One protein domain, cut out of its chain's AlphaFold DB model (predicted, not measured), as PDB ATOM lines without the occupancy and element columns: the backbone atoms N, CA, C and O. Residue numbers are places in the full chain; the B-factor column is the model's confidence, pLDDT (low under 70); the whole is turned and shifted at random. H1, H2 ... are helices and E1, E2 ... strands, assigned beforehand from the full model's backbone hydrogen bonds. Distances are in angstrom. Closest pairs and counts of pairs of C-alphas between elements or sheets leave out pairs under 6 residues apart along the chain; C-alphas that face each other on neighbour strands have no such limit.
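Overview. This is residues 39 to 206 of the 209 residues of an uncharacterized protein of Pseudomonas fluorescens (UniProt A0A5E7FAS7). Two four-stranded sheets come one after the other along the long axis of an elongated model, meeting near their edge strands E1 and E2, with helices H2 to H5 gathered beyond the E4 edge of the second sheet. The first sheet, E1 E3 E7 E8, is curled like part of a barrel, with the short helix H1 near both of its edge strands and the E7 and E8 hairpin at the end of the model away from H3. A long unnamed stretch, residues 42 to 65, links E1 to E2. The printed part has 168 residues, with six named helices and eight named strands in the order E1 E2 H1 E3 E4 H2 H3 H4 H5 E5 E6 H6 E7 E8; the class is mixed, helices and strands, with under half of the residues in named elements. The whole is compact, with a radius of gyration of the C-alphas of 17.4 A, and spans 62 by 32 by 25 A.

Arrangement. One sheet runs E2, residues 66 to 68, E6, residues 176 to 181, E5, residues 168 to 173, and E4, residues 98 to 100, and it is mixed. E5 and E6 form a hairpin at 158 degrees, with N 171 and O 178 2.8 A apart, within hydrogen-bond range. E2 is antiparallel to E6, with N 68 and O 179 2.8 A apart, while E4 is parallel to E5 at 28 degrees, with N 170 and O 99 2.8 A apart. E4 and E5, with H2, residues 111 to 121, H3, residues 123 to 126, H4, residues 135 to 147, and H5, residues 158 to 163, between them, make a strand-helix-strand unit, two parallel neighbour strands joined through helices. H5 is on this sheet at a height of 8.5 A, while H4 only grazes it with residues 135 to 139 and H2 with residues 112 to 114. H4 and H5 are close but not clearly touching, about perpendicular at 90 degrees, and their closest C-alphas, those of Ile 142 and Phe 160, are 7.6 A apart. H2 and H4 are also close but not clearly touching, at a steep tilt of 48 degrees, with the C-alphas of Ala 117 and Phe 138 closest at 7.4 A. H2 and H3 are close but not clearly touching, closest at the C-alphas of Leu 118 and Phe 126, 5.6 A. Every O i to N i+4 pair is within hydrogen-bond range in H2, H4, H5 and H1, residues 72 to 76, while H3 and H6, residues 184 to 187, are too short for one. The antiparallel, strongly twisted sheet runs E1, residues 39 to 41, E3, residues 84 to 89, E7, residues 191 to 197, and E8, residues 203 to 205. The closest C-alphas of E1 and E2 are those of His 41 and Phe 68, 4.6 A apart. Across E1 and E3, N 41 and O 86 are 2.8 A apart. E7 is staggered: residues 191 to 194 pair with E3, with N 193 and O 85 2.8 A apart, and residues 195 to 197 with E8, its hairpin partner, with N 196 and O 204 2.8 A apart. H1 is on this sheet at a height of 6.3 A and over none of its strands; its closest C-alpha to E1 is that of Leu 72, 5.5 A from that of Trp 40. H6 is only just not on either sheet, with 4 pairs of C-alphas within 10 A of each.

Along the chain. E1 begins at C-alpha 39, (0.487, -32.403, 18.669). H4 is the longest helix by residues, 18.3 A from C-alpha 135 at (-20.260, -27.617, 16.478) to C-alpha 147, and H2 measures 15.4 A. E7, the longest strand by residues, measures 19.3 A, E3 16.5 A, E6 16.0 A and E5 15.7 A. E8 ends at C-alpha 205, (10.988, -40.460, 19.839). The shorter elements measure 8.7 A in H5, 7.1 A in E8, 6.9 A in E1, 6.5 A in E2, 6.3 A in E4, 6.2 A in H1, 5.5 A in H6 and 5.2 A in H3.

Size, cuts and confidence. The two C-alphas farthest apart, those of Thr 124 and Lys 199, are 61.8 A apart. The printed part has no cut, and the link from E1 to E2, with 24 residues, is long. The mean pLDDT of the printed part is 84.4; residues 44 to 49, 56 to 61 and 148 to 155 include the 20 residues under 70.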
ATOM      1  N   LEU A  39       1.530 -31.395  18.834       91.75
ATOM      2  CA  LEU A  39       0.487 -32.403  18.669       91.75
ATOM      3  C   LEU A  39       1.020 -33.571  17.836       91.75
ATOM      4  O   LEU A  39       1.832 -33.370  16.937       91.75
ATOM      5  N   TRP A  40       0.548 -34.782  18.108       91.62
ATOM      6  CA  TRP A  40       1.107 -36.024  17.578       91.62
ATOM      7  C   TRP A  40       0.121 -36.746  16.675       91.62
ATOM      8  O   TRP A  40      -1.014 -37.006  17.066       91.62
ATOM      9  N   HIS A  41       0.558 -37.125  15.485       90.38
ATOM     10  CA  HIS A  41      -0.203 -37.965  14.574       90.38
ATOM     11  C   HIS A  41       0.562 -39.265  14.338       90.38
ATOM     12  O   HIS A  41       1.732 -39.251  13.954       90.38
ATOM     13  N   SER A  42      -0.103 -40.399  14.562       87.81
ATOM     14  CA  SER A  42       0.423 -41.684  14.120       87.81
ATOM     15  C   SER A  42      -0.281 -42.100  12.832       87.81
ATOM     16  O   SER A  42      -1.508 -42.234  12.847       87.81
ATOM     17  N   PRO A  43       0.472 -42.383  11.760       78.06
ATOM     18  CA  PRO A  43      -0.079 -43.066  10.600       78.06
ATOM     19  C   PRO A  43      -0.487 -44.501  10.967       78.06
ATOM     20  O   PRO A  43      -0.048 -45.049  11.990       78.06
ATOM     21  N   SER A  44      -1.318 -45.118  10.130       68.69
ATOM     22  CA  SER A  44      -1.596 -46.557  10.183       68.69
ATOM     23  C   SER A  44      -0.765 -47.279   9.120       68.69
ATOM     24  O   SER A  44      -0.330 -46.670   8.150       68.69
ATOM     25  N   ALA A  45      -0.529 -48.586   9.278       61.00
ATOM     26  CA  ALA A  45       0.245 -49.357   8.295       61.00
ATOM     27  C   ALA A  45      -0.382 -49.336   6.885       61.00
ATOM     28  O   ALA A  45       0.336 -49.382   5.894       61.00
ATOM     29  N   ASP A  46      -1.710 -49.211   6.813       52.94
ATOM     30  CA  ASP A  46      -2.467 -49.101   5.562       52.94
ATOM     31  C   ASP A  46      -2.454 -47.670   4.982       52.94
ATOM     32  O   ASP A  46      -3.017 -47.418   3.916       52.94
ATOM     33  N   PHE A  47      -1.868 -46.713   5.709       62.75
ATOM     34  CA  PHE A  47      -1.870 -45.300   5.368       62.75
ATOM     35  C   PHE A  47      -0.675 -44.561   5.990       62.75
ATOM     36  O   PHE A  47      -0.785 -43.911   7.034       62.75
ATOM     37  N   ASP A  48       0.482 -44.675   5.341       64.94
ATOM     38  CA  ASP A  48       1.748 -44.087   5.791       64.94
ATOM     39  C   ASP A  48       1.969 -42.637   5.315       64.94
ATOM     40  O   ASP A  48       2.791 -41.917   5.892       64.94
ATOM     41  N   ASN A  49       1.197 -42.189   4.315       65.94
ATOM     42  CA  ASN A  49       1.269 -40.866   3.695       65.94
ATOM     43  C   ASN A  49      -0.116 -40.232   3.539       65.94
ATOM     44  O   ASN A  49      -1.050 -40.892   3.099       65.94
ATOM     45  N   PHE A  50      -0.234 -38.933   3.827       70.25
ATOM     46  CA  PHE A  50      -1.493 -38.197   3.694       70.25
ATOM     47  C   PHE A  50      -1.882 -37.918   2.228       70.25
ATOM     48  O   PHE A  50      -1.086 -37.418   1.439       70.25
ATOM     49  N   ASP A  51      -3.137 -38.212   1.883       74.69
ATOM     50  CA  ASP A  51      -3.749 -38.111   0.553       74.69
ATOM     51  C   ASP A  51      -4.777 -36.973   0.515       74.69
ATOM     52  O   ASP A  51      -5.952 -37.137   0.845       74.69
ATOM     53  N   PHE A  52      -4.340 -35.804   0.061       75.19
ATOM     54  CA  PHE A  52      -5.173 -34.606  -0.018       75.19
ATOM     55  C   PHE A  52      -6.470 -34.786  -0.820       75.19
ATOM     56  O   PHE A  52      -7.460 -34.101  -0.550       75.19
ATOM     57  N   SER A  53      -6.506 -35.718  -1.780       75.62
ATOM     58  CA  SER A  53      -7.689 -35.938  -2.620       75.62
ATOM     59  C   SER A  53      -8.889 -36.468  -1.831       75.62
ATOM     60  O   SER A  53     -10.039 -36.274  -2.245       75.62
ATOM     61  N   LYS A  54      -8.630 -37.073  -0.665       74.00
ATOM     62  CA  LYS A  54      -9.632 -37.689   0.205       74.00
ATOM     63  C   LYS A  54     -10.204 -36.744   1.256       74.00
ATOM     64  O   LYS A  54     -11.114 -37.159   1.964       74.00
ATOM     65  N   ILE A  55      -9.753 -35.494   1.375       76.19
ATOM     66  CA  ILE A  55     -10.269 -34.557   2.393       76.19
ATOM     67  C   ILE A  55     -11.776 -34.386   2.296       76.19
ATOM     68  O   ILE A  55     -12.297 -33.983   1.258       76.19
ATOM     69  N   GLY A  56     -12.450 -34.652   3.417       66.19
ATOM     70  CA  GLY A  56     -13.902 -34.599   3.527       66.19
ATOM     71  C   GLY A  56     -14.627 -35.845   3.020       66.19
ATOM     72  O   GLY A  56     -15.832 -35.937   3.248       66.19
ATOM     73  N   SER A  57     -13.928 -36.810   2.407       68.62
ATOM     74  CA  SER A  57     -14.542 -38.061   1.950       68.62
ATOM     75  C   SER A  57     -15.099 -38.855   3.133       68.62
ATOM     76  O   SER A  57     -14.741 -38.615   4.293       68.62
ATOM     77  N   ASN A  58     -16.021 -39.783   2.852       60.84
ATOM     78  CA  ASN A  58     -16.694 -40.572   3.884       60.84
ATOM     79  C   ASN A  58     -15.677 -41.377   4.712       60.84
ATOM     80  O   ASN A  58     -15.268 -42.473   4.338       60.84
ATOM     81  N   SER A  59     -15.318 -40.851   5.878       57.69
ATOM     82  CA  SER A  59     -14.593 -41.562   6.925       57.69
ATOM     83  C   SER A  59     -15.042 -41.016   8.274       57.69
ATOM     84  O   SER A  59     -15.056 -39.801   8.443       57.69
ATOM     85  N   LEU A  60     -15.405 -41.905   9.205       59.00
ATOM     86  CA  LEU A  60     -15.805 -41.618  10.594       59.00
ATOM     87  C   LEU A  60     -16.737 -40.386  10.784       59.00
ATOM     88  O   LEU A  60     -17.309 -39.833   9.849       59.00
ATOM     89  N   LYS A  61     -17.008 -40.001  12.039       69.00
ATOM     90  CA  LYS A  61     -18.036 -39.002  12.407       69.00
ATOM     91  C   LYS A  61     -17.810 -37.591  11.835       69.00
ATOM     92  O   LYS A  61     -18.782 -36.846  11.737       69.00
ATOM     93  N   TYR A  62     -16.574 -37.232  11.477       72.50
ATOM     94  CA  TYR A  62     -16.175 -35.866  11.102       72.50
ATOM     95  C   TYR A  62     -15.464 -35.805   9.741       72.50
ATOM     96  O   TYR A  62     -14.655 -34.914   9.502       72.50
ATOM     97  N   GLY A  63     -15.764 -36.749   8.845       70.12
ATOM     98  CA  GLY A  63     -15.125 -36.843   7.532       70.12
ATOM     99  C   GLY A  63     -13.651 -37.242   7.603       70.12
ATOM    100  O   GLY A  63     -13.058 -37.392   8.669       70.12
ATOM    101  N   TRP A  64     -13.052 -37.443   6.438       73.75
ATOM    102  CA  TRP A  64     -11.634 -37.748   6.329       73.75
ATOM    103  C   TRP A  64     -10.775 -36.482   6.519       73.75
ATOM    104  O   TRP A  64     -10.912 -35.510   5.770       73.75
ATOM    105  N   GLY A  65      -9.907 -36.500   7.534       81.19
ATOM    106  CA  GLY A  65      -8.970 -35.435   7.909       81.19
ATOM    107  C   GLY A  65      -7.798 -35.993   8.725       81.19
ATOM    108  O   GLY A  65      -7.762 -37.190   9.019       81.19
ATOM    109  N   ILE A  66      -6.829 -35.147   9.085       84.94
ATOM    110  CA  ILE A  66      -5.642 -35.578   9.850       84.94
ATOM    111  C   ILE A  66      -5.898 -35.374  11.333       84.94
ATOM    112  O   ILE A  66      -6.053 -34.238  11.783       84.94
ATOM    113  N   TYR A  67      -5.918 -36.469  12.086       87.94
ATOM    114  CA  TYR A  67      -6.167 -36.448  13.521       87.94
ATOM    115  C   TYR A  67      -4.853 -36.383  14.295       87.94
ATOM    116  O   TYR A  67      -4.007 -37.274  14.173       87.94
ATOM    117  N   PHE A  68      -4.712 -35.346  15.112       89.88
ATOM    118  CA  PHE A  68      -3.599 -35.147  16.020       89.88
ATOM    119  C   PHE A  68      -4.058 -35.230  17.472       89.88
ATOM    120  O   PHE A  68      -5.053 -34.631  17.880       89.88
ATOM    121  N   SER A  69      -3.263 -35.944  18.249       90.25
ATOM    122  CA  SER A  69      -3.391 -36.133  19.680       90.25
ATOM    123  C   SER A  69      -2.558 -35.113  20.450       90.25
ATOM    124  O   SER A  69      -1.476 -34.719  20.013       90.25
ATOM    125  N   GLY A  70      -3.015 -34.725  21.638       87.81
ATOM    126  CA  GLY A  70      -2.195 -33.946  22.572       87.81
ATOM    127  C   GLY A  70      -1.061 -34.751  23.220       87.81
ATOM    128  O   GLY A  70      -0.152 -34.158  23.798       87.81
ATOM    129  N   ALA A  71      -1.094 -36.084  23.132       86.75
ATOM    130  CA  ALA A  71      -0.155 -36.979  23.795       86.75
ATOM    131  C   ALA A  71       0.427 -38.013  22.820       86.75
ATOM    132  O   ALA A  71      -0.299 -38.742  22.144       86.75
ATOM    133  N   LEU A  72       1.756 -38.146  22.804       86.44
ATOM    134  CA  LEU A  72       2.437 -39.137  21.967       86.44
ATOM    135  C   LEU A  72       1.890 -40.552  22.216       86.44
ATOM    136  O   LEU A  72       1.568 -41.254  21.260       86.44
ATOM    137  N   GLU A  73       1.712 -40.950  23.480       86.31
ATOM    138  CA  GLU A  73       1.238 -42.299  23.818       86.31
ATOM    139  C   GLU A  73      -0.131 -42.611  23.188       86.31
ATOM    140  O   GLU A  73      -0.366 -43.730  22.740       86.31
ATOM    141  N   HIS A  74      -1.037 -41.626  23.158       86.69
ATOM    142  CA  HIS A  74      -2.386 -41.798  22.634       86.69
ATOM    143  C   HIS A  74      -2.331 -41.968  21.118       86.69
ATOM    144  O   HIS A  74      -2.952 -42.889  20.588       86.69
ATOM    145  N   SER A  75      -1.513 -41.158  20.433       86.12
ATOM    146  CA  SER A  75      -1.280 -41.320  18.994       86.12
ATOM    147  C   SER A  75      -0.721 -42.710  18.658       86.12
ATOM    148  O   SER A  75      -1.183 -43.353  17.716       86.12
ATOM    149  N   LEU A  76       0.203 -43.231  19.473       86.00
ATOM    150  CA  LEU A  76       0.872 -44.511  19.234       86.00
ATOM    151  C   LEU A  76      -0.041 -45.735  19.375       86.00
ATOM    152  O   LEU A  76       0.301 -46.792  18.848       86.00
ATOM    153  N   ARG A  77      -1.218 -45.620  20.005       83.12
ATOM    154  CA  ARG A  77      -2.190 -46.733  20.100       83.12
ATOM    155  C   ARG A  77      -2.641 -47.247  18.731       83.12
ATOM    156  O   ARG A  77      -3.087 -48.386  18.619       83.12
ATOM    157  N   HIS A  78      -2.516 -46.420  17.696       74.25
ATOM    158  CA  HIS A  78      -2.875 -46.757  16.319       74.25
ATOM    159  C   HIS A  78      -1.662 -47.115  15.444       74.25
ATOM    160  O   HIS A  78      -1.832 -47.505  14.287       74.25
ATOM    161  N   ASN A  79      -0.446 -47.034  15.993       76.25
ATOM    162  CA  ASN A  79       0.794 -47.313  15.286       76.25
ATOM    163  C   ASN A  79       1.025 -48.832  15.176       76.25
ATOM    164  O   ASN A  79       1.471 -49.488  16.117       76.25
ATOM    165  N   ARG A  80       0.697 -49.420  14.021       74.25
ATOM    166  CA  ARG A  80       0.870 -50.860  13.752       74.25
ATOM    167  C   ARG A  80       2.295 -51.190  13.283       74.25
ATOM    168  O   ARG A  80       2.477 -51.681  12.175       74.25
ATOM    169  N   SER A  81       3.291 -50.962  14.140       74.06
ATOM    170  CA  SER A  81       4.720 -51.256  13.882       74.06
ATOM    171  C   SER A  81       5.420 -50.322  12.888       74.06
ATOM    172  O   SER A  81       6.434 -50.691  12.298       74.06
ATOM    173  N   LEU A  82       4.912 -49.103  12.699       80.75
ATOM    174  CA  LEU A  82       5.598 -48.104  11.889       80.75
ATOM    175  C   LEU A  82       6.748 -47.493  12.690       80.75
ATOM    176  O   LEU A  82       6.573 -47.036  13.814       80.75
ATOM    177  N   GLY A  83       7.931 -47.420  12.084       86.06
ATOM    178  CA  GLY A  83       9.123 -46.840  12.715       86.06
ATOM    179  C   GLY A  83       9.110 -45.312  12.835       86.06
ATOM    180  O   GLY A  83      10.168 -44.717  13.002       86.06
ATOM    181  N   HIS A  84       7.958 -44.655  12.681       87.69
ATOM    182  CA  HIS A  84       7.854 -43.199  12.719       87.69
ATOM    183  C   HIS A  84       6.482 -42.709  13.194       87.69
ATOM    184  O   HIS A  84       5.481 -43.426  13.127       87.69
ATOM    185  N   VAL A  85       6.461 -41.452  13.633       90.62
ATOM    186  CA  VAL A  85       5.276 -40.630  13.908       90.62
ATOM    187  C   VAL A  85       5.459 -39.254  13.292       90.62
ATOM    188  O   VAL A  85       6.538 -38.892  12.823       90.62
ATOM    189  N   TYR A  86       4.397 -38.472  13.327       90.19
ATOM    190  CA  TYR A  86       4.383 -37.092  12.900       90.19
ATOM    191  C   TYR A  86       4.110 -36.180  14.095       90.19
ATOM    192  O   TYR A  86       3.277 -36.502  14.946       90.19
ATOM    193  N   LYS A  87       4.778 -35.028  14.152       91.88
ATOM    194  CA  LYS A  87       4.497 -33.982  15.142       91.88
ATOM    195  C   LYS A  87       4.210 -32.645  14.461       91.88
ATOM    196  O   LYS A  87       4.869 -32.281  13.491       91.88
ATOM    197  N   LEU A  88       3.228 -31.917  14.980       91.88
ATOM    198  CA  LEU A  88       2.843 -30.578  14.542       91.88
ATOM    199  C   LEU A  88       3.136 -29.577  15.667       91.88
ATOM    200  O   LEU A  88       2.537 -29.703  16.740       91.88
ATOM    201  N   PRO A  89       4.019 -28.584  15.463       92.38
ATOM    202  CA  PRO A  89       4.277 -27.561  16.471       92.38
ATOM    203  C   PRO A  89       3.035 -26.707  16.750       92.38
ATOM    204  O   PRO A  89       2.423 -26.170  15.827       92.38
ATOM    205  N   MET A  90       2.694 -26.493  18.026       89.56
ATOM    206  CA  MET A  90       1.499 -25.715  18.394       89.56
ATOM    207  C   MET A  90       1.519 -24.279  17.863       89.56
ATOM    208  O   MET A  90       0.464 -23.718  17.576       89.56
ATOM    209  N   LYS A  91       2.702 -23.671  17.713       90.56
ATOM    210  CA  LYS A  91       2.853 -22.308  17.172       90.56
ATOM    211  C   LYS A  91       2.231 -22.147  15.779       90.56
ATOM    212  O   LYS A  91       1.735 -21.070  15.471       90.56
ATOM    213  N   GLU A  92       2.206 -23.214  14.977       91.12
ATOM    214  CA  GLU A  92       1.680 -23.197  13.606       91.12
ATOM    215  C   GLU A  92       0.147 -23.117  13.573       91.12
ATOM    216  O   GLU A  92      -0.425 -22.746  12.553       91.12
ATOM    217  N   ILE A  93      -0.533 -23.426  14.686       90.44
ATOM    218  CA  ILE A  93      -2.001 -23.432  14.756       90.44
ATOM    219  C   ILE A  93      -2.591 -22.324  15.634       90.44
ATOM    220  O   ILE A  93      -3.803 -22.132  15.649       90.44
ATOM    221  N   GLN A  94      -1.774 -21.567  16.371       86.88
ATOM    222  CA  GLN A  94      -2.262 -20.587  17.355       86.88
ATOM    223  C   GLN A  94      -3.088 -19.440  16.754       86.88
ATOM    224  O   GLN A  94      -3.969 -18.910  17.429       86.88
ATOM    225  N   SER A  95      -2.796 -19.039  15.517       87.25
ATOM    226  CA  SER A  95      -3.506 -17.968  14.806       87.25
ATOM    227  C   SER A  95      -4.650 -18.475  13.926       87.25
ATOM    228  O   SER A  95      -5.340 -17.667  13.304       87.25
ATOM    229  N   LEU A  96      -4.850 -19.792  13.856       92.56
ATOM    230  CA  LEU A  96      -5.819 -20.412  12.964       92.56
ATOM    231  C   LEU A  96      -7.176 -20.588  13.644       92.56
ATOM    232  O   LEU A  96      -7.302 -20.605  14.870       92.56
ATOM    233  N   THR A  97      -8.216 -20.711  12.822       95.00
ATOM    234  CA  THR A  97      -9.587 -20.873  13.306       95.00
ATOM    235  C   THR A  97      -9.993 -22.335  13.275       95.00
ATOM    236  O   THR A  97      -9.907 -22.996  12.244       95.00
ATOM    237  N   PHE A  98     -10.536 -22.814  14.392       94.12
ATOM    238  CA  PHE A  98     -11.037 -24.177  14.524       94.12
ATOM    239  C   PHE A  98     -12.467 -24.186  15.048       94.12
ATOM    240  O   PHE A  98     -12.815 -23.429  15.958       94.12
ATOM    241  N   LEU A  99     -13.279 -25.091  14.509       94.44
ATOM    242  CA  LEU A  99     -14.587 -25.427  15.057       94.44
ATOM    243  C   LEU A  99     -14.412 -26.302  16.300       94.44
ATOM    244  O   LEU A  99     -13.822 -27.373  16.237       94.44
ATOM    245  N   ASN A 100     -14.941 -25.891  17.445       93.19
ATOM    246  CA  ASN A 100     -15.019 -26.756  18.611       93.19
ATOM    247  C   ASN A 100     -16.323 -27.559  18.563       93.19
ATOM    248  O   ASN A 100     -17.409 -27.019  18.789       93.19
ATOM    249  N   TYR A 101     -16.206 -28.855  18.283       90.88
ATOM    250  CA  TYR A 101     -17.350 -29.739  18.073       90.88
ATOM    251  C   TYR A 101     -18.215 -29.921  19.324       90.88
ATOM    252  O   TYR A 101     -19.422 -30.134  19.198       90.88
ATOM    253  N   SER A 102     -17.626 -29.790  20.517       88.56
ATOM    254  CA  SER A 102     -18.312 -29.962  21.804       88.56
ATOM    255  C   SER A 102     -19.041 -28.705  22.294       88.56
ATOM    256  O   SER A 102     -19.735 -28.751  23.309       88.56
ATOM    257  N   LYS A 103     -18.877 -27.560  21.616       90.38
ATOM    258  CA  LYS A 103     -19.385 -26.262  22.086       90.38
ATOM    259  C   LYS A 103     -20.603 -25.796  21.306       90.38
ATOM    260  O   LYS A 103     -20.714 -26.041  20.106       90.38
ATOM    261  N   SER A 104     -21.487 -25.081  22.003       92.88
ATOM    262  CA  SER A 104     -22.579 -24.317  21.396       92.88
ATOM    263  C   SER A 104     -22.020 -23.325  20.378       92.88
ATOM    264  O   SER A 104     -21.018 -22.658  20.650       92.88
ATOM    265  N   LEU A 105     -22.668 -23.201  19.216       95.25
ATOM    266  CA  LEU A 105     -22.248 -22.232  18.201       95.25
ATOM    267  C   LEU A 105     -22.430 -20.788  18.677       95.25
ATOM    268  O   LEU A 105     -21.610 -19.943  18.337       95.25
ATOM    269  N   ARG A 106     -23.451 -20.492  19.495       90.94
ATOM    270  CA  ARG A 106     -23.673 -19.133  20.029       90.94
ATOM    271  C   ARG A 106     -22.567 -18.700  20.989       90.94
ATOM    272  O   ARG A 106     -22.172 -17.539  20.997       90.94
ATOM    273  N   GLU A 107     -22.041 -19.648  21.755       89.62
ATOM    274  CA  GLU A 107     -20.980 -19.431  22.746       89.62
ATOM    275  C   GLU A 107     -19.585 -19.729  22.184       89.62
ATOM    276  O   GLU A 107     -18.581 -19.699  22.902       89.62
ATOM    277  N   HIS A 108     -19.499 -20.052  20.893       91.38
ATOM    278  CA  HIS A 108     -18.244 -20.417  20.271       91.38
ATOM    279  C   HIS A 108     -17.289 -19.226  20.297       91.38
ATOM    280  O   HIS A 108     -17.661 -18.144  19.873       91.38
ATOM    281  N   HIS A 109     -16.052 -19.400  20.759       88.12
ATOM    282  CA  HIS A 109     -15.106 -18.294  20.956       88.12
ATOM    283  C   HIS A 109     -14.693 -17.582  19.652       88.12
ATOM    284  O   HIS A 109     -14.519 -16.364  19.657       88.12
ATOM    285  N   SER A 110     -14.558 -18.320  18.545       93.50
ATOM    286  CA  SER A 110     -14.194 -17.752  17.238       93.50
ATOM    287  C   SER A 110     -15.356 -16.988  16.595       93.50
ATOM    288  O   SER A 110     -16.418 -17.562  16.355       93.50
ATOM    289  N   GLU A 111     -15.121 -15.714  16.270       94.56
ATOM    290  CA  GLU A 111     -16.043 -14.854  15.516       94.56
ATOM    291  C   GLU A 111     -16.334 -15.388  14.116       94.56
ATOM    292  O   GLU A 111     -17.487 -15.360  13.698       94.56
ATOM    293  N   VAL A 112     -15.325 -15.938  13.435       96.31
ATOM    294  CA  VAL A 112     -15.474 -16.537  12.100       96.31
ATOM    295  C   VAL A 112     -16.471 -17.693  12.148       96.31
ATOM    296  O   VAL A 112     -17.419 -17.727  11.373       96.31
ATOM    297  N   VAL A 113     -16.337 -18.596  13.127       96.12
ATOM    298  CA  VAL A 113     -17.275 -19.721  13.292       96.12
ATOM    299  C   VAL A 113     -18.696 -19.228  13.575       96.12
ATOM    300  O   VAL A 113     -19.647 -19.748  12.994       96.12
ATOM    301  N   ARG A 114     -18.858 -18.217  14.441       95.69
ATOM    302  CA  ARG A 114     -20.181 -17.641  14.734       95.69
ATOM    303  C   ARG A 114     -20.798 -16.985  13.499       95.69
ATOM    304  O   ARG A 114     -21.982 -17.184  13.247       95.69
ATOM    305  N   ALA A 115     -20.011 -16.231  12.735       96.62
ATOM    306  CA  ALA A 115     -20.460 -15.557  11.521       96.62
ATOM    307  C   ALA A 115     -20.890 -16.559  10.439       96.62
ATOM    308  O   ALA A 115     -21.950 -16.398   9.837       96.62
ATOM    309  N   GLU A 116     -20.125 -17.632  10.244       97.06
ATOM    310  CA  GLU A 116     -20.465 -18.667   9.266       97.06
ATOM    311  C   GLU A 116     -21.679 -19.497   9.696       97.06
ATOM    312  O   GLU A 116     -22.533 -19.807   8.866       97.06
ATOM    313  N   ALA A 117     -21.842 -19.781  10.991       96.75
ATOM    314  CA  ALA A 117     -23.061 -20.411  11.499       96.75
ATOM    315  C   ALA A 117     -24.293 -19.504  11.320       96.75
ATOM    316  O   ALA A 117     -25.341 -19.967  10.869       96.75
ATOM    317  N   LEU A 118     -24.164 -18.205  11.612       96.75
ATOM    318  CA  LEU A 118     -25.214 -17.209  11.386       96.75
ATOM    319  C   LEU A 118     -25.625 -17.151   9.908       96.75
ATOM    320  O   LEU A 118     -26.815 -17.125   9.600       96.75
ATOM    321  N   LYS A 119     -24.650 -17.157   8.996       96.44
ATOM    322  CA  LYS A 119     -24.879 -17.167   7.547       96.44
ATOM    323  C   LYS A 119     -25.554 -18.456   7.082       96.44
ATOM    324  O   LYS A 119     -26.465 -18.393   6.263       96.44
ATOM    325  N   PHE A 120     -25.128 -19.603   7.605       95.19
ATOM    326  CA  PHE A 120     -25.653 -20.910   7.219       95.19
ATOM    327  C   PHE A 120     -27.107 -21.120   7.667       95.19
ATOM    328  O   PHE A 120     -27.936 -21.557   6.874       95.19
ATOM    329  N   TYR A 121     -27.439 -20.792   8.921       96.00
ATOM    330  CA  TYR A 121     -28.798 -20.973   9.455       96.00
ATOM    331  C   TYR A 121     -29.731 -19.785   9.201       96.00
ATOM    332  O   TYR A 121     -30.949 -19.932   9.294       96.00
ATOM    333  N   GLY A 122     -29.177 -18.609   8.909       97.06
ATOM    334  CA  GLY A 122     -29.912 -17.352   8.831       97.06
ATOM    335  C   GLY A 122     -30.137 -16.704  10.201       97.06
ATOM    336  O   GLY A 122     -30.268 -17.369  11.233       97.06
ATOM    337  N   ALA A 123     -30.219 -15.370  10.205       95.50
ATOM    338  CA  ALA A 123     -30.294 -14.569  11.427       95.50
ATOM    339  C   ALA A 123     -31.502 -14.898  12.311       95.50
ATOM    340  O   ALA A 123     -31.357 -14.988  13.528       95.50
ATOM    341  N   THR A 124     -32.670 -15.131  11.712       95.44
ATOM    342  CA  THR A 124     -33.900 -15.448  12.451       95.44
ATOM    343  C   THR A 124     -33.776 -16.745  13.247       95.44
ATOM    344  O   THR A 124     -34.225 -16.809  14.387       95.44
ATOM    345  N   VAL A 125     -33.150 -17.775  12.669       95.00
ATOM    346  CA  VAL A 125     -32.983 -19.080  13.323       95.00
ATOM    347  C   VAL A 125     -31.855 -19.024  14.344       95.00
ATOM    348  O   VAL A 125     -32.030 -19.469  15.472       95.00
ATOM    349  N   PHE A 126     -30.706 -18.461  13.968       95.12
ATOM    350  CA  PHE A 126     -29.516 -18.453  14.818       95.12
ATOM    351  C   PHE A 126     -29.680 -17.592  16.079       95.12
ATOM    352  O   PHE A 126     -29.207 -17.967  17.151       95.12
ATOM    353  N   ASN A 127     -30.361 -16.447  15.964       92.69
ATOM    354  CA  ASN A 127     -30.577 -15.531  17.086       92.69
ATOM    355  C   ASN A 127     -31.784 -15.908  17.955       92.69
ATOM    356  O   ASN A 127     -32.024 -15.254  18.968       92.69
ATOM    357  N   ASN A 128     -32.538 -16.944  17.580       94.75
ATOM    358  CA  ASN A 128     -33.631 -17.445  18.398       94.75
ATOM    359  C   ASN A 128     -33.092 -17.971  19.742       94.75
ATOM    360  O   ASN A 128     -32.074 -18.663  19.793       94.75
ATOM    361  N   GLU A 129     -33.783 -17.670  20.840       91.38
ATOM    362  CA  GLU A 129     -33.385 -18.118  22.180       91.38
ATOM    363  C   GLU A 129     -33.359 -19.645  22.321       91.38
ATOM    364  O   GLU A 129     -32.546 -20.177  23.070       91.38
ATOM    365  N   LEU A 130     -34.180 -20.352  21.541       91.94
ATOM    366  CA  LEU A 130     -34.257 -21.812  21.504       91.94
ATOM    367  C   LEU A 130     -33.168 -22.457  20.632       91.94
ATOM    368  O   LEU A 130     -33.091 -23.686  20.552       91.94
ATOM    369  N   PHE A 131     -32.324 -21.670  19.957       92.12
ATOM    370  CA  PHE A 131     -31.238 -22.209  19.147       92.12
ATOM    371  C   PHE A 131     -30.192 -22.912  20.026       92.12
ATOM    372  O   PHE A 131     -29.494 -22.278  20.815       92.12
ATOM    373  N   SER A 132     -30.041 -24.227  19.842       90.25
ATOM    374  CA  SER A 132     -29.215 -25.091  20.699       90.25
ATOM    375  C   SER A 132     -28.177 -25.929  19.940       90.25
ATOM    376  O   SER A 132     -27.656 -26.916  20.462       90.25
ATOM    377  N   LYS A 133     -27.840 -25.559  18.698       94.00
ATOM    378  CA  LYS A 133     -26.901 -26.349  17.887       94.00
ATOM    379  C   LYS A 133     -25.451 -26.135  18.329       94.00
ATOM    380  O   LYS A 133     -24.972 -25.004  18.437       94.00
ATOM    381  N   GLY A 134     -24.749 -27.245  18.550       93.25
ATOM    382  CA  GLY A 134     -23.305 -27.276  18.785       93.25
ATOM    383  C   GLY A 134     -22.497 -27.489  17.504       93.25
ATOM    384  O   GLY A 134     -23.059 -27.726  16.433       93.25
ATOM    385  N   GLY A 135     -21.168 -27.442  17.616       92.75
ATOM    386  CA  GLY A 135     -20.260 -27.617  16.478       92.75
ATOM    387  C   GLY A 135     -20.423 -28.956  15.750       92.75
ATOM    388  O   GLY A 135     -20.377 -28.993  14.525       92.75
ATOM    389  N   HIS A 136     -20.704 -30.048  16.470       91.12
ATOM    390  CA  HIS A 136     -21.029 -31.342  15.849       91.12
ATOM    391  C   HIS A 136     -22.259 -31.284  14.948       91.12
ATOM    392  O   HIS A 136     -22.205 -31.705  13.794       91.12
ATOM    393  N   THR A 137     -23.358 -30.731  15.459       92.38
ATOM    394  CA  THR A 137     -24.583 -30.553  14.672       92.38
ATOM    395  C   THR A 137     -24.322 -29.638  13.485       92.38
ATOM    396  O   THR A 137     -24.750 -29.949  12.386       92.38
ATOM    397  N   PHE A 138     -23.538 -28.571  13.660       93.94
ATOM    398  CA  PHE A 138     -23.177 -27.691  12.551       93.94
ATOM    399  C   PHE A 138     -22.469 -28.413  11.413       93.94
ATOM    400  O   PHE A 138     -22.870 -28.284  10.262       93.94
ATOM    401  N   TYR A 139     -21.460 -29.221  11.731       91.06
ATOM    402  CA  TYR A 139     -20.758 -30.009  10.725       91.06
ATOM    403  C   TYR A 139     -21.690 -30.980   9.994       91.06
ATOM    404  O   TYR A 139     -21.604 -31.110   8.775       91.06
ATOM    405  N   LYS A 140     -22.594 -31.643  10.726       88.50
ATOM    406  CA  LYS A 140     -23.593 -32.548  10.141       88.50
ATOM    407  C   LYS A 140     -24.586 -31.825   9.239       88.50
ATOM    408  O   LYS A 140     -24.860 -32.309   8.149       88.50
ATOM    409  N   ASP A 141     -25.073 -30.668   9.653       91.12
ATOM    410  CA  ASP A 141     -26.034 -29.904   8.865       91.12
ATOM    411  C   ASP A 141     -25.390 -29.398   7.563       91.12
ATOM    412  O   ASP A 141     -26.014 -29.453   6.503       91.12
ATOM    413  N   ILE A 142     -24.117 -28.978   7.608       89.56
ATOM    414  CA  ILE A 142     -23.337 -28.649   6.402       89.56
ATOM    415  C   ILE A 142     -23.202 -29.893   5.512       89.56
ATOM    416  O   ILE A 142     -23.530 -29.834   4.329       89.56
ATOM    417  N   LEU A 143     -22.780 -31.024   6.089       85.81
ATOM    418  CA  LEU A 143     -22.636 -32.312   5.400       85.81
ATOM    419  C   LEU A 143     -23.914 -32.704   4.651       85.81
ATOM    420  O   LEU A 143     -23.852 -33.103   3.488       85.81
ATOM    421  N   GLU A 144     -25.064 -32.597   5.309       85.19
ATOM    422  CA  GLU A 144     -26.371 -32.889   4.727       85.19
ATOM    423  C   GLU A 144     -26.735 -31.887   3.626       85.19
ATOM    424  O   GLU A 144     -27.145 -32.300   2.540       85.19
ATOM    425  N   SER A 145     -26.507 -30.588   3.846       85.56
ATOM    426  CA  SER A 145     -26.767 -29.541   2.848       85.56
ATOM    427  C   SER A 145     -25.942 -29.718   1.572       85.56
ATOM    428  O   SER A 145     -26.469 -29.562   0.470       85.56
ATOM    429  N   GLU A 146     -24.659 -30.060   1.695       80.31
ATOM    430  CA  GLU A 146     -23.765 -30.224   0.546       80.31
ATOM    431  C   GLU A 146     -24.026 -31.537  -0.204       80.31
ATOM    432  O   GLU A 146     -24.004 -31.551  -1.438       80.31
ATOM    433  N   ARG A 147     -24.378 -32.623   0.503       76.00
ATOM    434  CA  ARG A 147     -24.788 -33.895  -0.125       76.00
ATOM    435  C   ARG A 147     -25.993 -33.730  -1.048       76.00
ATOM    436  O   ARG A 147     -26.041 -34.367  -2.094       76.00
ATOM    437  N   LEU A 148     -26.935 -32.856  -0.697       69.56
ATOM    438  CA  LEU A 148     -28.119 -32.577  -1.516       69.56
ATOM    439  C   LEU A 148     -27.799 -31.818  -2.819       69.56
ATOM    440  O   LEU A 148     -28.614 -31.826  -3.737       69.56
ATOM    441  N   LYS A 149     -26.627 -31.174  -2.927       67.56
ATOM    442  CA  LYS A 149     -26.239 -30.340  -4.084       67.56
ATOM    443  C   LYS A 149     -25.368 -31.068  -5.120       67.56
ATOM    444  O   LYS A 149     -25.105 -30.493  -6.173       67.56
ATOM    445  N   VAL A 150     -24.921 -32.296  -4.825       58.66
ATOM    446  CA  VAL A 150     -24.213 -33.267  -5.699       58.66
ATOM    447  C   VAL A 150     -23.213 -32.657  -6.705       58.66
ATOM    448  O   VAL A 150     -23.193 -33.020  -7.878       58.66
ATOM    449  N   LYS A 151     -22.358 -31.722  -6.272       56.34
ATOM    450  CA  LYS A 151     -21.269 -31.187  -7.119       56.34
ATOM    451  C   LYS A 151     -19.886 -31.735  -6.780       56.34
ATOM    452  O   LYS A 151     -18.987 -31.633  -7.606       56.34
ATOM    453  N   ASP A 152     -19.718 -32.324  -5.599       55.09
ATOM    454  CA  ASP A 152     -18.422 -32.784  -5.114       55.09
ATOM    455  C   ASP A 152     -18.545 -34.195  -4.511       55.09
ATOM    456  O   ASP A 152     -19.179 -34.357  -3.468       55.09
ATOM    457  N   PRO A 153     -17.971 -35.233  -5.147       53.53
ATOM    458  CA  PRO A 153     -18.024 -36.601  -4.628       53.53
ATOM    459  C   PRO A 153     -17.172 -36.796  -3.362       53.53
ATOM    460  O   PRO A 153     -17.382 -37.770  -2.638       53.53
ATOM    461  N   ASN A 154     -16.242 -35.875  -3.073       55.78
ATOM    462  CA  ASN A 154     -15.302 -35.966  -1.954       55.78
ATOM    463  C   ASN A 154     -15.533 -34.890  -0.877       55.78
ATOM    464  O   ASN A 154     -14.941 -34.980   0.194       55.78
ATOM    465  N   GLY A 155     -16.353 -33.868  -1.133       58.16
ATOM    466  CA  GLY A 155     -16.475 -32.681  -0.286       58.16
ATOM    467  C   GLY A 155     -17.892 -32.422   0.199       58.16
ATOM    468  O   GLY A 155     -18.808 -32.228  -0.590       58.16
ATOM    469  N   CYS A 156     -18.069 -32.371   1.517       74.50
ATOM    470  CA  CYS A 156     -19.393 -32.133   2.085       74.50
ATOM    471  C   CYS A 156     -19.424 -31.258   3.342       74.50
ATOM    472  O   CYS A 156     -20.418 -30.600   3.571       74.50
ATOM    473  N   ALA A 157     -18.362 -31.165   4.142       85.44
ATOM    474  CA  ALA A 157     -18.326 -30.193   5.246       85.44
ATOM    475  C   ALA A 157     -16.918 -29.667   5.525       85.44
ATOM    476  O   ALA A 157     -16.738 -28.465   5.677       85.44
ATOM    477  N   ALA A 158     -15.899 -30.530   5.470       85.81
ATOM    478  CA  ALA A 158     -14.494 -30.128   5.580       85.81
ATOM    479  C   ALA A 158     -14.109 -28.998   4.601       85.81
ATOM    480  O   ALA A 158     -13.565 -27.980   5.017       85.81
ATOM    481  N   ARG A 159     -14.449 -29.131   3.310       82.25
ATOM    482  CA  ARG A 159     -14.147 -28.103   2.294       82.25
ATOM    483  C   ARG A 159     -14.928 -26.810   2.504       82.25
ATOM    484  O   ARG A 159     -14.366 -25.735   2.336       82.25
ATOM    485  N   PHE A 160     -16.198 -26.911   2.905       88.44
ATOM    486  CA  PHE A 160     -16.994 -25.745   3.285       88.44
ATOM    487  C   PHE A 160     -16.298 -24.971   4.407       88.44
ATOM    488  O   PHE A 160     -16.101 -23.767   4.282       88.44
ATOM    489  N   LEU A 161     -15.868 -25.672   5.463       90.75
ATOM    490  CA  LEU A 161     -15.161 -25.072   6.591       90.75
ATOM    491  C   LEU A 161     -13.859 -24.397   6.144       90.75
ATOM    492  O   LEU A 161     -13.661 -23.225   6.456       90.75
ATOM    493  N   VAL A 162     -13.021 -25.079   5.358       89.06
ATOM    494  CA  VAL A 162     -11.754 -24.509   4.861       89.06
ATOM    495  C   VAL A 162     -11.999 -23.253   4.018       89.06
ATOM    496  O   VAL A 162     -11.350 -22.234   4.246       89.06
ATOM    497  N   ASN A 163     -12.985 -23.270   3.114       88.25
ATOM    498  CA  ASN A 163     -13.353 -22.105   2.298       88.25
ATOM    499  C   ASN A 163     -13.897 -20.933   3.131       88.25
ATOM    500  O   ASN A 163     -13.782 -19.778   2.728       88.25
ATOM    501  N   ALA A 164     -14.476 -21.227   4.294       92.06
ATOM    502  CA  ALA A 164     -14.907 -20.260   5.298       92.06
ATOM    503  C   ALA A 164     -13.756 -19.752   6.198       92.06
ATOM    504  O   ALA A 164     -13.991 -18.985   7.130       92.06
ATOM    505  N   GLY A 165     -12.513 -20.186   5.964       92.69
ATOM    506  CA  GLY A 165     -11.362 -19.852   6.808       92.69
ATOM    507  C   GLY A 165     -11.309 -20.637   8.124       92.69
ATOM    508  O   GLY A 165     -10.615 -20.229   9.055       92.69
ATOM    509  N   ILE A 166     -12.040 -21.749   8.228       93.44
ATOM    510  CA  ILE A 166     -12.037 -22.667   9.370       93.44
ATOM    511  C   ILE A 166     -11.175 -23.883   9.002       93.44
ATOM    512  O   ILE A 166     -11.594 -24.788   8.286       93.44
ATOM    513  N   THR A 167      -9.954 -23.905   9.524       92.25
ATOM    514  CA  THR A 167      -8.873 -24.853   9.203       92.25
ATOM    515  C   THR A 167      -9.195 -26.313   9.553       92.25
ATOM    516  O   THR A 167      -8.663 -27.253   8.958       92.25
ATOM    517  N   GLY A 168     -10.049 -26.523  10.551       91.19
ATOM    518  CA  GLY A 168     -10.325 -27.839  11.112       91.19
ATOM    519  C   GLY A 168     -11.243 -27.758  12.321       91.19
ATOM    520  O   GLY A 168     -12.004 -26.798  12.481       91.19
ATOM    521  N   GLY A 169     -11.124 -28.723  13.225       91.75
ATOM    522  CA  GLY A 169     -11.850 -28.660  14.483       91.75
ATOM    523  C   GLY A 169     -11.227 -29.423  15.639       91.75
ATOM    524  O   GLY A 169     -10.345 -30.256  15.471       91.75
ATOM    525  N   PHE A 170     -11.702 -29.106  16.838       91.94
ATOM    526  CA  PHE A 170     -11.319 -29.768  18.076       91.94
ATOM    527  C   PHE A 170     -12.440 -30.664  18.576       91.94
ATOM    528  O   PHE A 170     -13.582 -30.225  18.733       91.94
ATOM    529  N   LEU A 171     -12.073 -31.903  18.859       88.62
ATOM    530  CA  LEU A 171     -12.914 -32.960  19.389       88.62
ATOM    531  C   LEU A 171     -12.519 -33.195  20.839       88.62
ATOM    532  O   LEU A 171     -11.342 -33.372  21.125       88.62
ATOM    533  N   ASP A 172     -13.491 -33.209  21.742       86.00
ATOM    534  CA  ASP A 172     -13.261 -33.593  23.131       86.00
ATOM    535  C   ASP A 172     -13.861 -35.000  23.324       86.00
ATOM    536  O   ASP A 172     -15.053 -35.140  23.605       86.00
ATOM    537  N   GLU A 173     -13.063 -36.052  23.107       78.25
ATOM    538  CA  GLU A 173     -13.493 -37.460  23.165       78.25
ATOM    539  C   GLU A 173     -12.592 -38.269  24.112       78.25
ATOM    540  O   GLU A 173     -11.386 -38.063  24.176       78.25
ATOM    541  N   PHE A 174     -13.179 -39.184  24.894       78.38
ATOM    542  CA  PHE A 174     -12.457 -40.092  25.809       78.38
ATOM    543  C   PHE A 174     -11.472 -39.417  26.787       78.38
ATOM    544  O   PHE A 174     -10.484 -40.014  27.204       78.38
ATOM    545  N   GLY A 175     -11.760 -38.176  27.195       79.88
ATOM    546  CA  GLY A 175     -10.897 -37.411  28.103       79.88
ATOM    547  C   GLY A 175      -9.714 -36.720  27.420       79.88
ATOM    548  O   GLY A 175      -8.908 -36.104  28.111       79.88
ATOM    549  N   GLU A 176      -9.645 -36.771  26.092       82.62
ATOM    550  CA  GLU A 176      -8.630 -36.128  25.272       82.62
ATOM    551  C   GLU A 176      -9.235 -35.028  24.391       82.62
ATOM    552  O   GLU A 176     -10.364 -35.140  23.911       82.62
ATOM    553  N   ARG A 177      -8.446 -33.976  24.145       84.62
ATOM    554  CA  ARG A 177      -8.705 -33.009  23.081       84.62
ATOM    555  C   ARG A 177      -7.916 -33.393  21.828       84.62
ATOM    556  O   ARG A 177      -6.695 -33.279  21.818       84.62
ATOM    557  N   ILE A 178      -8.620 -33.810  20.783       89.00
ATOM    558  CA  ILE A 178      -8.069 -34.223  19.488       89.00
ATOM    559  C   ILE A 178      -8.274 -33.084  18.488       89.00
ATOM    560  O   ILE A 178      -9.360 -32.510  18.399       89.00
ATOM    561  N   LEU A 179      -7.240 -32.753  17.723       90.75
ATOM    562  CA  LEU A 179      -7.336 -31.835  16.593       90.75
ATOM    563  C   LEU A 179      -7.579 -32.639  15.315       90.75
ATOM    564  O   LEU A 179      -6.814 -33.548  15.021       90.75
ATOM    565  N   VAL A 180      -8.592 -32.282  14.532       89.81
ATOM    566  CA  VAL A 180      -8.737 -32.734  13.143       89.81
ATOM    567  C   VAL A 180      -8.424 -31.575  12.204       89.81
ATOM    568  O   VAL A 180      -8.977 -30.484  12.354       89.81
ATOM    569  N   ILE A 181      -7.527 -31.801  11.247       88.44
ATOM    570  CA  ILE A 181      -7.120 -30.808  10.250       88.44
ATOM    571  C   ILE A 181      -7.703 -31.174   8.889       88.44
ATOM    572  O   ILE A 181      -7.593 -32.320   8.445       88.44
ATOM    573  N   TYR A 182      -8.286 -30.174   8.228       86.31
ATOM    574  CA  TYR A 182      -8.738 -30.254   6.838       86.31
ATOM    575  C   TYR A 182      -7.883 -29.403   5.898       86.31
ATOM    576  O   TYR A 182      -7.837 -29.681   4.705       86.31
ATOM    577  N   ASP A 183      -7.207 -28.378   6.419       81.81
ATOM    578  CA  ASP A 183      -6.291 -27.543   5.648       81.81
ATOM    579  C   ASP A 183      -4.992 -28.291   5.307       81.81
ATOM    580  O   ASP A 183      -4.204 -28.671   6.179       81.81
ATOM    581  N   THR A 184      -4.759 -28.480   4.011       78.88
ATOM    582  CA  THR A 184      -3.591 -29.177   3.463       78.88
ATOM    583  C   THR A 184      -2.283 -28.449   3.711       78.88
ATOM    584  O   THR A 184      -1.229 -29.083   3.775       78.88
ATOM    585  N   GLU A 185      -2.325 -27.127   3.863       83.69
ATOM    586  CA  GLU A 185      -1.127 -26.313   4.049       83.69
ATOM    587  C   GLU A 185      -0.464 -26.579   5.399       83.69
ATOM    588  O   GLU A 185       0.764 -26.533   5.501       83.69
ATOM    589  N   LEU A 186      -1.241 -26.962   6.417       84.25
ATOM    590  CA  LEU A 186      -0.691 -27.354   7.712       84.25
ATOM    591  C   LEU A 186       0.116 -28.648   7.650       84.25
ATOM    592  O   LEU A 186       1.071 -28.788   8.410       84.25
ATOM    593  N   TRP A 187      -0.195 -29.570   6.733       83.75
ATOM    594  CA  TRP A 187       0.586 -30.804   6.587       83.75
ATOM    595  C   TRP A 187       2.041 -30.521   6.196       83.75
ATOM    596  O   TRP A 187       2.951 -31.216   6.637       83.75
ATOM    597  N   LYS A 188       2.297 -29.433   5.457       85.38
ATOM    598  CA  LYS A 188       3.659 -28.990   5.103       85.38
ATOM    599  C   LYS A 188       4.481 -28.539   6.319       85.38
ATOM    600  O   LYS A 188       5.687 -28.348   6.195       85.38
ATOM    601  N   LYS A 189       3.837 -28.319   7.469       89.44
ATOM    602  CA  LYS A 189       4.458 -27.916   8.743       89.44
ATOM    603  C   LYS A 189       4.658 -29.085   9.705       89.44
ATOM    604  O   LYS A 189       5.106 -28.884  10.830       89.44
ATOM    605  N   VAL A 190       4.290 -30.290   9.284       89.06
ATOM    606  CA  VAL A 190       4.378 -31.498  10.094       89.06
ATOM    607  C   VAL A 190       5.754 -32.127   9.925       89.06
ATOM    608  O   VAL A 190       6.225 -32.354   8.813       89.06
ATOM    609  N   GLU A 191       6.396 -32.437  11.046       90.62
ATOM    610  CA  GLU A 191       7.707 -33.075  11.076       90.62
ATOM    611  C   GLU A 191       7.545 -34.583  11.264       90.62
ATOM    612  O   GLU A 191       6.896 -35.037  12.211       90.62
ATOM    613  N   ARG A 192       8.160 -35.373  10.377       89.75
ATOM    614  CA  ARG A 192       8.293 -36.823  10.550       89.75
ATOM    615  C   ARG A 192       9.434 -37.114  11.513       89.75
ATOM    616  O   ARG A 192      10.544 -36.621  11.328       89.75
ATOM    617  N   VAL A 193       9.171 -37.950  12.505       90.75
ATOM    618  CA  VAL A 193      10.121 -38.290  13.561       90.75
ATOM    619  C   VAL A 193      10.215 -39.799  13.692       90.75
ATOM    620  O   VAL A 193       9.193 -40.486  13.739       90.75
ATOM    621  N   ASN A 194      11.438 -40.316  13.759       90.81
ATOM    622  CA  ASN A 194      11.669 -41.741  13.932       90.81
ATOM    623  C   ASN A 194      11.319 -42.179  15.356       90.81
ATOM    624  O   ASN A 194      11.560 -41.466  16.337       90.81
ATOM    625  N   LEU A 195      10.761 -43.380  15.451       88.06
ATOM    626  CA  LEU A 195      10.555 -44.070  16.711       88.06
ATOM    627  C   LEU A 195      11.689 -45.061  16.941       88.06
ATOM    628  O   LEU A 195      12.036 -45.846  16.060       88.06
ATOM    629  N   VAL A 196      12.189 -45.083  18.167       87.31
ATOM    630  CA  VAL A 196      13.112 -46.099  18.665       87.31
ATOM    631  C   VAL A 196      12.450 -46.879  19.790       87.31
ATOM    632  O   VAL A 196      11.577 -46.377  20.502       87.31
ATOM    633  N   LYS A 197      12.853 -48.138  19.947       84.00
ATOM    634  CA  LYS A 197      12.381 -48.976  21.046       84.00
ATOM    635  C   LYS A 197      13.246 -48.712  22.277       84.00
ATOM    636  O   LYS A 197      14.449 -48.959  22.256       84.00
ATOM    637  N   GLY A 198      12.629 -48.200  23.334       80.56
ATOM    638  CA  GLY A 198      13.254 -47.999  24.633       80.56
ATOM    639  C   GLY A 198      13.647 -49.319  25.299       80.56
ATOM    640  O   GLY A 198      13.227 -50.406  24.892       80.56
ATOM    641  N   LYS A 199      14.445 -49.222  26.369       80.25
ATOM    642  CA  LYS A 199      14.906 -50.386  27.153       80.25
ATOM    643  C   LYS A 199      13.755 -51.181  27.783       80.25
ATOM    644  O   LYS A 199      13.899 -52.376  28.008       80.25
ATOM    645  N   ASP A 200      12.625 -50.530  28.042       82.31
ATOM    646  CA  ASP A 200      11.385 -51.126  28.554       82.31
ATOM    647  C   ASP A 200      10.480 -51.688  27.440       82.31
ATOM    648  O   ASP A 200       9.361 -52.131  27.694       82.31
ATOM    649  N   GLY A 201      10.950 -51.662  26.192       77.69
ATOM    650  CA  GLY A 201      10.219 -52.127  25.025       77.69
ATOM    651  C   GLY A 201       9.193 -51.139  24.471       77.69
ATOM    652  O   GLY A 201       8.567 -51.466  23.460       77.69
ATOM    653  N   LYS A 202       9.024 -49.952  25.073       80.19
ATOM    654  CA  LYS A 202       8.089 -48.926  24.587       80.19
ATOM    655  C   LYS A 202       8.683 -48.131  23.432       80.19
ATOM    656  O   LYS A 202       9.886 -47.900  23.376       80.19
ATOM    657  N   LEU A 203       7.830 -47.695  22.509       80.31
ATOM    658  CA  LEU A 203       8.238 -46.787  21.440       80.31
ATOM    659  C   LEU A 203       8.383 -45.369  21.993       80.31
ATOM    660  O   LEU A 203       7.499 -44.870  22.689       80.31
ATOM    661  N   MET A 204       9.495 -44.728  21.663       81.94
ATOM    662  CA  MET A 204       9.817 -43.357  22.042       81.94
ATOM    663  C   MET A 204      10.436 -42.623  20.855       81.94
ATOM    664  O   MET A 204      10.950 -43.246  19.928       81.94
ATOM    665  N   VAL A 205      10.361 -41.297  20.867       83.44
ATOM    666  CA  VAL A 205      10.988 -40.460  19.839       83.44
ATOM    667  C   VAL A 205      12.506 -40.538  19.968       83.44
ATOM    668  O   VAL A 205      13.045 -40.418  21.068       83.44
ATOM    669  N   GLU A 206      13.185 -40.728  18.840       78.19
ATOM    670  CA  GLU A 206      14.639 -40.618  18.758       78.19
ATOM    671  C   GLU A 206      15.062 -39.173  19.060       78.19
ATOM    672  O   GLU A 206      14.716 -38.248  18.322       78.19
TER     673      GLU A 206